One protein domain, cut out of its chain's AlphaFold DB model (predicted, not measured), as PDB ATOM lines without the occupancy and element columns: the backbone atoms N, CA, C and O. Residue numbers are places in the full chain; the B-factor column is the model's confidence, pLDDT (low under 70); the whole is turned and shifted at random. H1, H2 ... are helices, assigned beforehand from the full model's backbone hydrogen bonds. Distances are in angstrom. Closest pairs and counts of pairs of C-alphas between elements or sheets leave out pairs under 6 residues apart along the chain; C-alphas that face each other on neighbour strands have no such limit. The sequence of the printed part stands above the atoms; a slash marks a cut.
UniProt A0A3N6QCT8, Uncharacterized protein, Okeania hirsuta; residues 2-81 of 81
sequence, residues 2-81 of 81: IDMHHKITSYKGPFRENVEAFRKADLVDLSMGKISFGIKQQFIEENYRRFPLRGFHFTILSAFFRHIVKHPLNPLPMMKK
ATOM      1  N   ILE A   2     -20.137 -10.663  -1.507       79.69
ATOM      2  CA  ILE A   2     -19.885 -11.714  -0.506       79.69
ATOM      3  C   ILE A   2     -19.013 -11.113   0.591       79.69
ATOM      4  O   ILE A   2     -17.972 -10.533   0.293       79.69
ATOM      5  N   ASP A   3     -19.437 -11.183   1.845       84.56
ATOM      6  CA  ASP A   3     -18.627 -10.651   2.939       84.56
ATOM      7  C   ASP A   3     -17.348 -11.495   3.111       84.56
ATOM      8  O   ASP A   3     -17.334 -12.689   2.812       84.56
ATOM      9  N   MET A   4     -16.255 -10.880   3.567       90.69
ATOM     10  CA  MET A   4     -14.981 -11.551   3.901       90.69
ATOM     11  C   MET A   4     -14.148 -12.166   2.751       90.69
ATOM     12  O   MET A   4     -13.076 -12.702   3.029       90.69
ATOM     13  N   HIS A   5     -14.538 -12.055   1.474       89.06
ATOM     14  CA  HIS A   5     -13.726 -12.610   0.366       89.06
ATOM     15  C   HIS A   5     -12.368 -11.911   0.155       89.06
ATOM     16  O   HIS A   5     -11.458 -12.524  -0.379       89.06
ATOM     17  N   HIS A   6     -12.184 -10.675   0.634       90.69
ATOM     18  CA  HIS A   6     -10.879  -9.990   0.625       90.69
ATOM     19  C   HIS A   6     -10.001 -10.330   1.842       90.69
ATOM     20  O   HIS A   6      -8.950  -9.718   2.050       90.69
ATOM     21  N   LYS A   7     -10.432 -11.253   2.713       90.88
ATOM     22  CA  LYS A   7      -9.642 -11.619   3.890       90.88
ATOM     23  C   LYS A   7      -8.318 -12.242   3.434       90.88
ATOM     24  O   LYS A   7      -8.281 -13.177   2.638       90.88
ATOM     25  N   ILE A   8      -7.209 -11.725   3.957       86.50
ATOM     26  CA  ILE A   8      -5.874 -12.223   3.592       86.50
ATOM     27  C   ILE A   8      -5.646 -13.613   4.206       86.50
ATOM     28  O   ILE A   8      -5.065 -14.502   3.585       86.50
ATOM     29  N   THR A   9      -6.135 -13.812   5.429       90.62
ATOM     30  CA  THR A   9      -6.029 -15.070   6.170       90.62
ATOM     31  C   THR A   9      -7.232 -15.975   5.924       90.62
ATOM     32  O   THR A   9      -8.303 -15.524   5.516       90.62
ATOM     33  N   SER A  10      -7.064 -17.271   6.197       92.81
ATOM     34  CA  SER A  10      -8.150 -18.245   6.086       92.81
ATOM     35  C   SER A  10      -9.336 -17.863   6.970       92.81
ATOM     36  O   SER A  10      -9.189 -17.577   8.162       92.81
ATOM     37  N   TYR A  11     -10.527 -17.915   6.391       94.19
ATOM     38  CA  TYR A  11     -11.786 -17.664   7.062       94.19
ATOM     39  C   TYR A  11     -12.282 -18.916   7.808       94.19
ATOM     40  O   TYR A  11     -12.121 -20.054   7.354       94.19
ATOM     41  N   LYS A  12     -12.860 -18.704   8.998       94.25
ATOM     42  CA  LYS A  12     -13.291 -19.770   9.927       94.25
ATOM     43  C   LYS A  12     -14.744 -19.626  10.411       94.25
ATOM     44  O   LYS A  12     -15.154 -20.387  11.279       94.25
ATOM     45  N   GLY A  13     -15.494 -18.648   9.900       92.69
ATOM     46  CA  GLY A  13     -16.863 -18.354  10.342       92.69
ATOM     47  C   GLY A  13     -17.958 -19.098   9.557       92.69
ATOM     48  O   GLY A  13     -17.655 -20.039   8.817       92.69
ATOM     49  N   PRO A  14     -19.233 -18.686   9.702       94.31
ATOM     50  CA  PRO A  14     -20.365 -19.254   8.966       94.31
ATOM     51  C   PRO A  14     -20.172 -19.219   7.446       94.31
ATOM     52  O   PRO A  14     -19.593 -18.280   6.913       94.31
ATOM     53  N   PHE A  15     -20.685 -20.227   6.734       93.19
ATOM     54  CA  PHE A  15     -20.520 -20.362   5.276       93.19
ATOM     55  C   PHE A  15     -19.054 -20.456   4.822       93.19
ATOM     56  O   PHE A  15     -18.715 -20.061   3.705       93.19
ATOM     57  N   ARG A  16     -18.179 -20.997   5.685       93.75
ATOM     58  CA  ARG A  16     -16.733 -21.111   5.459       93.75
ATOM     59  C   ARG A  16     -16.364 -21.617   4.072       93.75
ATOM     60  O   ARG A  16     -15.461 -21.058   3.465       93.75
ATOM     61  N   GLU A  17     -17.019 -22.670   3.601       93.69
ATOM     62  CA  GLU A  17     -16.703 -23.299   2.315       93.69
ATOM     63  C   GLU A  17     -16.898 -22.326   1.152       93.69
ATOM     64  O   GLU A  17     -15.979 -22.126   0.362       93.69
ATOM     65  N   ASN A  18     -18.041 -21.637   1.120       93.38
ATOM     66  CA  ASN A  18     -18.337 -20.632   0.104       93.38
ATOM     67  C   ASN A  18     -17.369 -19.451   0.209       93.38
ATOM     68  O   ASN A  18     -16.766 -19.059  -0.786       93.38
ATOM     69  N   VAL A  19     -17.172 -18.905   1.415       94.81
ATOM     70  CA  VAL A  19     -16.282 -17.751   1.624       94.81
ATOM     71  C   VAL A  19     -14.844 -18.083   1.221       94.81
ATOM     72  O   VAL A  19     -14.219 -17.299   0.515       94.81
ATOM     73  N   GLU A  20     -14.324 -19.252   1.608       95.50
ATOM     74  CA  GLU A  20     -12.984 -19.693   1.212       95.50
ATOM     75  C   GLU A  20     -12.876 -19.935  -0.295       95.50
ATOM     76  O   GLU A  20     -11.825 -19.638  -0.858       95.50
ATOM     77  N   ALA A  21     -13.920 -20.447  -0.954       95.00
ATOM     78  CA  ALA A  21     -13.918 -20.627  -2.404       95.00
ATOM     79  C   ALA A  21     -13.749 -19.281  -3.124       95.00
ATOM     80  O   ALA A  21     -12.841 -19.136  -3.942       95.00
ATOM     81  N   PHE A  22     -14.546 -18.273  -2.753       95.19
ATOM     82  CA  PHE A  22     -14.435 -16.930  -3.329       95.19
ATOM     83  C   PHE A  22     -13.113 -16.248  -2.972       95.19
ATOM     84  O   PHE A  22     -12.459 -15.703  -3.852       95.19
ATOM     85  N   ARG A  23     -12.678 -16.325  -1.709       95.81
ATOM     86  CA  ARG A  23     -11.418 -15.724  -1.241       95.81
ATOM     87  C   ARG A  23     -10.201 -16.299  -1.963       95.81
ATOM     88  O   ARG A  23      -9.278 -15.572  -2.316       95.81
ATOM     89  N   LYS A  24     -10.179 -17.617  -2.177       96.06
ATOM     90  CA  LYS A  24      -9.092 -18.282  -2.902       96.06
ATOM     91  C   LYS A  24      -9.125 -17.950  -4.386       96.06
ATOM     92  O   LYS A  24      -8.067 -17.657  -4.925       96.06
ATOM     93  N   ALA A  25     -10.297 -17.975  -5.021       95.25
ATOM     94  CA  ALA A  25     -10.437 -17.605  -6.429       95.25
ATOM     95  C   ALA A  25      -9.986 -16.156  -6.680       95.25
ATOM     96  O   ALA A  25      -9.181 -15.914  -7.572       95.25
ATOM     97  N   ASP A  26     -10.398 -15.219  -5.822       94.69
ATOM     98  CA  ASP A  26      -9.979 -13.816  -5.893       94.69
ATOM     99  C   ASP A  26      -8.453 -13.667  -5.764       94.69
ATOM    100  O   ASP A  26      -7.810 -12.995  -6.568       94.69
ATOM    101  N   LEU A  27      -7.829 -14.381  -4.818       94.88
ATOM    102  CA  LEU A  27      -6.370 -14.394  -4.669       94.88
ATOM    103  C   LEU A  27      -5.639 -15.048  -5.853       94.88
ATOM    104  O   LEU A  27      -4.537 -14.610  -6.200       94.88
ATOM    105  N   VAL A  28      -6.218 -16.074  -6.484       96.88
ATOM    106  CA  VAL A  28      -5.679 -16.676  -7.716       96.88
ATOM    107  C   VAL A  28      -5.649 -15.619  -8.822       96.88
ATOM    108  O   VAL A  28      -4.582 -15.374  -9.389       96.88
ATOM    109  N   ASP A  29      -6.761 -14.921  -9.057       96.06
ATOM    110  CA  ASP A  29      -6.870 -13.907 -10.110       96.06
ATOM    111  C   ASP A  29      -5.972 -12.694  -9.830       96.06
ATOM    112  O   ASP A  29      -5.191 -12.281 -10.694       96.06
ATOM    113  N   LEU A  30      -5.994 -12.154  -8.604       94.44
ATOM    114  CA  LEU A  30      -5.141 -11.033  -8.185       94.44
ATOM    115  C   LEU A  30      -3.649 -11.355  -8.316       94.44
ATOM    116  O   LEU A  30      -2.864 -10.491  -8.711       94.44
ATOM    117  N   SER A  31      -3.253 -12.597  -8.026       94.94
ATOM    118  CA  SER A  31      -1.865 -13.051  -8.149       94.94
ATOM    119  C   SER A  31      -1.471 -13.478  -9.568       94.94
ATOM    120  O   SER A  31      -0.339 -13.922  -9.769       94.94
ATOM    121  N   MET A  32      -2.373 -13.354 -10.551       94.94
ATOM    122  CA  MET A  32      -2.188 -13.852 -11.922       94.94
ATOM    123  C   MET A  32      -1.853 -15.353 -11.958       94.94
ATOM    124  O   MET A  32      -1.044 -15.805 -12.764       94.94
ATOM    125  N   GLY A  33      -2.448 -16.135 -11.055       95.75
ATOM    126  CA  GLY A  33      -2.236 -17.579 -10.940       95.75
ATOM    127  C   GLY A  33      -0.998 -18.005 -10.144       95.75
ATOM    128  O   GLY A  33      -0.805 -19.200  -9.952       95.75
ATOM    129  N   LYS A  34      -0.172 -17.077  -9.635       96.25
ATOM    130  CA  LYS A  34       1.026 -17.423  -8.837       96.25
ATOM    131  C   LYS A  34       0.684 -18.112  -7.513       96.25
ATOM    132  O   LYS A  34       1.474 -18.905  -7.009       96.25
ATOM    133  N   ILE A  35      -0.479 -17.803  -6.941       96.44
ATOM    134  CA  ILE A  35      -1.044 -18.500  -5.786       96.44
ATOM    135  C   ILE A  35      -2.163 -19.399  -6.308       96.44
ATOM    136  O   ILE A  35      -3.170 -18.892  -6.785       96.44
ATOM    137  N   SER A  36      -2.006 -20.722  -6.212       95.69
ATOM    138  CA  SER A  36      -2.946 -21.681  -6.820       95.69
ATOM    139  C   SER A  36      -3.774 -22.493  -5.825       95.69
ATOM    140  O   SER A  36      -4.724 -23.160  -6.221       95.69
ATOM    141  N   PHE A  37      -3.424 -22.491  -4.533       96.06
ATOM    142  CA  PHE A  37      -4.080 -23.310  -3.497       96.06
ATOM    143  C   PHE A  37      -4.231 -24.804  -3.859       96.06
ATOM    144  O   PHE A  37      -5.190 -25.449  -3.440       96.06
ATOM    145  N   GLY A  38      -3.283 -25.356  -4.625       96.31
ATOM    146  CA  GLY A  38      -3.299 -26.756  -5.067       96.31
ATOM    147  C   GLY A  38      -4.023 -27.000  -6.396       96.31
ATOM    148  O   GLY A  38      -4.055 -28.135  -6.866       96.31
ATOM    149  N   ILE A  39      -4.570 -25.960  -7.034       97.06
ATOM    150  CA  ILE A  39      -5.104 -26.045  -8.396       97.06
ATOM    151  C   ILE A  39      -3.935 -26.245  -9.372       97.06
ATOM    152  O   ILE A  39      -2.892 -25.596  -9.262       97.06
ATOM    153  N   LYS A  40      -4.104 -27.152 -10.342       97.94
ATOM    154  CA  LYS A  40      -3.101 -27.388 -11.389       97.94
ATOM    155  C   LYS A  40      -2.922 -26.129 -12.237       97.94
ATOM    156  O   LYS A  40      -3.901 -25.590 -12.745       97.94
ATOM    157  N   GLN A  41      -1.676 -25.721 -12.462       97.50
ATOM    158  CA  GLN A  41      -1.351 -24.512 -13.226       97.50
ATOM    159  C   GLN A  41      -1.962 -24.519 -14.637       97.50
ATOM    160  O   GLN A  41      -2.557 -23.532 -15.059       97.50
ATOM    161  N   GLN A  42      -1.918 -25.668 -15.315       98.12
ATOM    162  CA  GLN A  42      -2.532 -25.850 -16.632       98.12
ATOM    163  C   GLN A  42      -4.025 -25.486 -16.639       98.12
ATOM    164  O   GLN A  42      -4.503 -24.849 -17.574       98.12
ATOM    165  N   PHE A  43      -4.759 -25.848 -15.583       98.19
ATOM    166  CA  PHE A  43      -6.183 -25.539 -15.477       98.19
ATOM    167  C   PHE A  43      -6.421 -24.029 -15.343       98.19
ATOM    168  O   PHE A  43      -7.335 -23.493 -15.963       98.19
ATOM    169  N   ILE A  44      -5.579 -23.325 -14.580       98.06
ATOM    170  CA  ILE A  44      -5.648 -21.862 -14.434       98.06
ATOM    171  C   ILE A  44      -5.390 -21.183 -15.786       98.06
ATOM    172  O   ILE A  44      -6.130 -20.288 -16.189       98.06
ATOM    173  N   GLU A  45      -4.381 -21.639 -16.524       97.62
ATOM    174  CA  GLU A  45      -4.036 -21.094 -17.843       97.62
ATOM    175  C   GLU A  45      -5.117 -21.362 -18.895       97.62
ATOM    176  O   GLU A  45      -5.448 -20.486 -19.696       97.62
ATOM    177  N   GLU A  46      -5.703 -22.560 -18.907       98.25
ATOM    178  CA  GLU A  46      -6.883 -22.871 -19.719       98.25
ATOM    179  C   GLU A  46      -8.062 -21.964 -19.361       98.25
ATOM    180  O   GLU A  46      -8.706 -21.412 -20.258       98.25
ATOM    181  N   ASN A  47      -8.299 -21.740 -18.066       97.50
ATOM    182  CA  ASN A  47      -9.351 -20.854 -17.594       97.50
ATOM    183  C   ASN A  47      -9.130 -19.408 -18.060       97.50
ATOM    184  O   ASN A  47     -10.053 -18.814 -18.604       97.50
ATOM    185  N   TYR A  48      -7.918 -18.860 -17.948       97.38
ATOM    186  CA  TYR A  48      -7.605 -17.505 -18.426       97.38
ATOM    187  C   TYR A  48      -7.667 -17.368 -19.948       97.38
ATOM    188  O   TYR A  48      -8.040 -16.310 -20.453       97.38
ATOM    189  N   ARG A  49      -7.339 -18.424 -20.702       97.62
ATOM    190  CA  ARG A  49      -7.540 -18.431 -22.160       97.62
ATOM    191  C   ARG A  49      -9.021 -18.368 -22.516       97.62
ATOM    192  O   ARG A  49      -9.396 -17.642 -23.434       97.62
ATOM    193  N   ARG A  50      -9.861 -19.103 -21.781       98.06
ATOM    194  CA  ARG A  50     -11.315 -19.128 -21.988       98.06
ATOM    195  C   ARG A  50     -12.007 -17.860 -21.484       98.06
ATOM    196  O   ARG A  50     -12.925 -17.371 -22.136       98.06
ATOM    197  N   PHE A  51     -11.545 -17.321 -20.360       96.50
ATOM    198  CA  PHE A  51     -12.076 -16.139 -19.684       96.50
ATOM    199  C   PHE A  51     -10.943 -15.142 -19.389       96.50
ATOM    200  O   PHE A  51     -10.417 -15.093 -18.276       96.50
ATOM    201  N   PRO A  52     -10.535 -14.341 -20.386       94.56
ATOM    202  CA  PRO A  52      -9.429 -13.406 -20.217       94.56
ATOM    203  C   PRO A  52      -9.727 -12.315 -19.179       94.56
ATOM    204  O   PRO A  52     -10.734 -11.616 -19.286       94.56
ATOM    205  N   LEU A  53      -8.791 -12.079 -18.253       92.81
ATOM    206  CA  LEU A  53      -8.853 -11.051 -17.195       92.81
ATOM    207  C   LEU A  53      -8.660  -9.603 -17.716       92.81
ATOM    208  O   LEU A  53      -8.038  -8.766 -17.060       92.81
ATOM    209  N   ARG A  54      -9.128  -9.292 -18.932       94.12
ATOM    210  CA  ARG A  54      -8.848  -8.026 -19.641       94.12
ATOM    211  C   ARG A  54      -9.181  -6.809 -18.775       94.12
ATOM    212  O   ARG A  54     -10.331  -6.582 -18.422       94.12
ATOM    213  N   GLY A  55      -8.157  -6.016 -18.464       95.00
ATOM    214  CA  GLY A  55      -8.299  -4.782 -17.688       95.00
ATOM    215  C   GLY A  55      -8.552  -4.979 -16.190       95.00
ATOM    216  O   GLY A  55      -8.643  -3.978 -15.481       95.00
ATOM    217  N   PHE A  56      -8.612  -6.216 -15.682       95.38
ATOM    218  CA  PHE A  56      -8.860  -6.491 -14.266       95.38
ATOM    219  C   PHE A  56      -7.762  -5.889 -13.381       95.38
ATOM    220  O   PHE A  56      -8.026  -4.976 -12.599       95.38
ATOM    221  N   HIS A  57      -6.505  -6.304 -13.566       95.56
ATOM    222  CA  HIS A  57      -5.393  -5.815 -12.741       95.56
ATOM    223  C   HIS A  57      -5.169  -4.314 -12.889       95.56
ATOM    224  O   HIS A  57      -4.909  -3.638 -11.900       95.56
ATOM    225  N   PHE A  58      -5.326  -3.774 -14.101       96.38
ATOM    226  CA  PHE A  58      -5.226  -2.332 -14.322       96.38
ATOM    227  C   PHE A  58      -6.295  -1.569 -13.529       96.38
ATOM    228  O   PHE A  58      -5.987  -0.572 -12.874       96.38
ATOM    229  N   THR A  59      -7.536  -2.061 -13.536       96.00
ATOM    230  CA  THR A  59      -8.642  -1.488 -12.757       96.00
ATOM    231  C   THR A  59      -8.353  -1.526 -11.259       96.00
ATOM    232  O   THR A  59      -8.495  -0.499 -10.592       96.00
ATOM    233  N   ILE A  60      -7.899  -2.674 -10.742       94.06
ATOM    234  CA  ILE A  60      -7.565  -2.853  -9.323       94.06
ATOM    235  C   ILE A  60      -6.427  -1.919  -8.903       94.06
ATOM    236  O   ILE A  60      -6.581  -1.169  -7.940       94.06
ATOM    237  N   LEU A  61      -5.321  -1.897  -9.653       95.06
ATOM    238  CA  LEU A  61      -4.183  -1.019  -9.376       95.06
ATOM    239  C   LEU A  61      -4.605   0.450  -9.400       95.06
ATOM    240  O   LEU A  61      -4.304   1.201  -8.477       95.06
ATOM    241  N   SER A  62      -5.374   0.855 -10.409       96.12
ATOM    242  CA  SER A  62      -5.866   2.229 -10.517       96.12
ATOM    243  C   SER A  62      -6.752   2.621  -9.330       96.12
ATOM    244  O   SER A  62      -6.648   3.736  -8.820       96.12
ATOM    245  N   ALA A  63      -7.628   1.723  -8.872       94.12
ATOM    246  CA  ALA A  63      -8.466   1.962  -7.699       94.12
ATOM    247  C   ALA A  63      -7.634   2.060  -6.414       94.12
ATOM    248  O   ALA A  63      -7.843   2.980  -5.622       94.12
ATOM    249  N   PHE A  64      -6.659   1.168  -6.250       93.94
ATOM    250  CA  PHE A  64      -5.721   1.171  -5.133       93.94
ATOM    251  C   PHE A  64      -4.926   2.479  -5.049       93.94
ATOM    252  O   PHE A  64      -4.936   3.131  -4.006       93.94
ATOM    253  N   PHE A  65      -4.316   2.921  -6.154       95.88
ATOM    254  CA  PHE A  65      -3.560   4.176  -6.187       95.88
ATOM    255  C   PHE A  65      -4.442   5.389  -5.895       95.88
ATOM    256  O   PHE A  65      -4.062   6.241  -5.094       95.88
ATOM    257  N   ARG A  66      -5.650   5.454  -6.473       95.69
ATOM    258  CA  ARG A  66      -6.607   6.527  -6.158       95.69
ATOM    259  C   ARG A  66      -6.957   6.574  -4.671       95.69
ATOM    260  O   ARG A  66      -7.101   7.668  -4.130       95.69
ATOM    261  N   HIS A  67      -7.107   5.417  -4.024       95.69
ATOM    262  CA  HIS A  67      -7.375   5.346  -2.587       95.69
ATOM    263  C   HIS A  67      -6.176   5.823  -1.770       95.69
ATOM    264  O   HIS A  67      -6.354   6.684  -0.918       95.69
ATOM    265  N   ILE A  68      -4.964   5.342  -2.062       95.50
ATOM    266  CA  ILE A  68      -3.750   5.753  -1.338       95.50
ATOM    267  C   ILE A  68      -3.508   7.258  -1.446       95.50
ATOM    268  O   ILE A  68      -3.191   7.892  -0.446       95.50
ATOM    269  N   VAL A  69      -3.705   7.849  -2.629       96.38
ATOM    270  CA  VAL A  69      -3.540   9.299  -2.820       96.38
ATOM    271  C   VAL A  69      -4.523  10.094  -1.957       96.38
ATOM    272  O   VAL A  69      -4.152  11.112  -1.381       96.38
ATOM    273  N   LYS A  70      -5.775   9.638  -1.844       95.69
ATOM    274  CA  LYS A  70      -6.807  10.323  -1.047       95.69
ATOM    275  C   LYS A  70      -6.704  10.028   0.451       95.69
ATOM    276  O   LYS A  70      -7.095  10.859   1.267       95.69
ATOM    277  N   HIS A  71      -6.223   8.843   0.812       95.12
ATOM    278  CA  HIS A  71      -6.268   8.305   2.166       95.12
ATOM    279  C   HIS A  71      -4.994   7.505   2.501       95.12
ATOM    280  O   HIS A  71      -5.065   6.293   2.709       95.12
ATOM    281  N   PRO A  72      -3.825   8.160   2.597       92.62
ATOM    282  CA  PRO A  72      -2.527   7.479   2.676       92.62
ATOM    283  C   PRO A  72      -2.338   6.621   3.935       92.62
ATOM    284  O   PRO A  72      -1.543   5.686   3.923       92.62
ATOM    285  N   LEU A  73      -3.069   6.920   5.013       94.31
ATOM    286  CA  LEU A  73      -2.989   6.201   6.290       94.31
ATOM    287  C   LEU A  73      -4.157   5.233   6.519       94.31
ATOM    288  O   LEU A  73      -4.151   4.498   7.506       94.31
ATOM    289  N   ASN A  74      -5.158   5.219   5.633       91.50
ATOM    290  CA  ASN A  74      -6.319   4.352   5.804       91.50
ATOM    291  C   ASN A  74      -6.178   3.110   4.926       91.50
ATOM    292  O   ASN A  74      -5.948   3.237   3.719       91.50
ATOM    293  N   PRO A  75      -6.397   1.907   5.478       88.44
ATOM    294  CA  PRO A  75      -6.454   0.710   4.660       88.44
ATOM    295  C   PRO A  75      -7.596   0.810   3.643       88.44
ATOM    296  O   PRO A  75      -8.541   1.592   3.790       88.44
ATOM    297  N   LEU A  76      -7.513  -0.017   2.608       90.25
ATOM    298  CA  LEU A  76      -8.592  -0.175   1.646       90.25
ATOM    299  C   LEU A  76      -9.896  -0.598   2.362       90.25
ATOM    300  O   LEU A  76      -9.865  -1.507   3.194       90.25
ATOM    301  N   PRO A  77     -11.054   0.008   2.034       86.88
ATOM    302  CA  PRO A  77     -12.293  -0.130   2.810       86.88
ATOM    303  C   PRO A  77     -12.878  -1.550   2.808       86.88
ATOM    304  O   PRO A  77     -13.621  -1.922   3.719       86.88
ATOM    305  N   MET A  78     -12.542  -2.360   1.801       88.88
ATOM    306  CA  MET A  78     -12.967  -3.757   1.704       88.88
ATOM    307  C   MET A  78     -12.098  -4.732   2.512       88.88
ATOM    308  O   MET A  78     -12.498  -5.881   2.694       88.88
ATOM    309  N   MET A  79     -10.936  -4.300   3.017       87.62
ATOM    310  CA  MET A  79     -10.036  -5.157   3.791       87.62
ATOM    311  C   MET A  79     -10.594  -5.355   5.200       87.62
ATOM    312  O   MET A  79     -10.674  -4.420   5.997       87.62
ATOM    313  N   LYS A  80     -10.988  -6.590   5.513       83.56
ATOM    314  CA  LYS A  80     -11.493  -6.980   6.835       83.56
ATOM    315  C   LYS A  80     -10.382  -7.642   7.656       83.56
ATOM    316  O   LYS A  80      -9.564  -8.377   7.101       83.56
ATOM    317  N   LYS A  81     -10.367  -7.376   8.967       72.69
ATOM    318  CA  LYS A  81      -9.473  -8.047   9.926       72.69
ATOM    319  C   LYS A  81      -9.933  -9.477  10.195       72.69
ATOM    320  O   LYS A  81     -11.150  -9.757  10.177       72.69
TER     321      LYS A  81
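Overview. This is residues 2 to 81 of the 81 residues of an uncharacterized protein of Okeania hirsuta (UniProt A0A3N6QCT8). Two long helices, H1 and H3, stand nearly at right angles as a loose L, the end of H1 close to the start of H3, while the shorter H2 lies beyond this corner, away from the far end of H3. The two tails, residues 2 to 15 before H1 and 71 to 81 after H3, fold back toward the open side of the L, and no two helices touch. The printed part has 80 residues, with three named helices in the order H1, H2, H3 and no named strand; the class is all helix, with 40 of the 80 residues in helices. It is only just loose, close to compact, with a radius of gyration of the C-alphas of 14.3 A, and flat, spanning 39 by 33 by 18 A.

Along the chain. H1, residues 16 to 30, measures 20.5 A from first to last C-alpha and begins at C-alpha 16 (-16.733, -21.111, 5.459). H3, residues 56 to 70, measures 21.5 A and ends at C-alpha 70 (-6.807, 10.323, -1.047). H2, residues 41 to 50, measures 14.3 A.

Arrangement. H1 and H3 are close but not clearly touching; their closest C-alphas, those of Leu 30 and His 57, are 6.9 A apart. Their lines are about perpendicular, at 89 degrees. H1 and H2 are only just apart, with the closest C-alphas at 8.5 A. H2 and H3 are apart. In H1, H2 and H3 every O i to N i+4 pair is within hydrogen-bond range.

Size, cuts and confidence. The C-alphas farthest apart are those of Gln 42 and Lys 70, at 39.6 A. Residues 69 to 74 stand free. The link from H1 to H2 is short, with 10 residues, and that from H2 to H3 is tight, with 5. The printed part has no cut; its mean pLDDT is 93.8, and no printed residue is under 70.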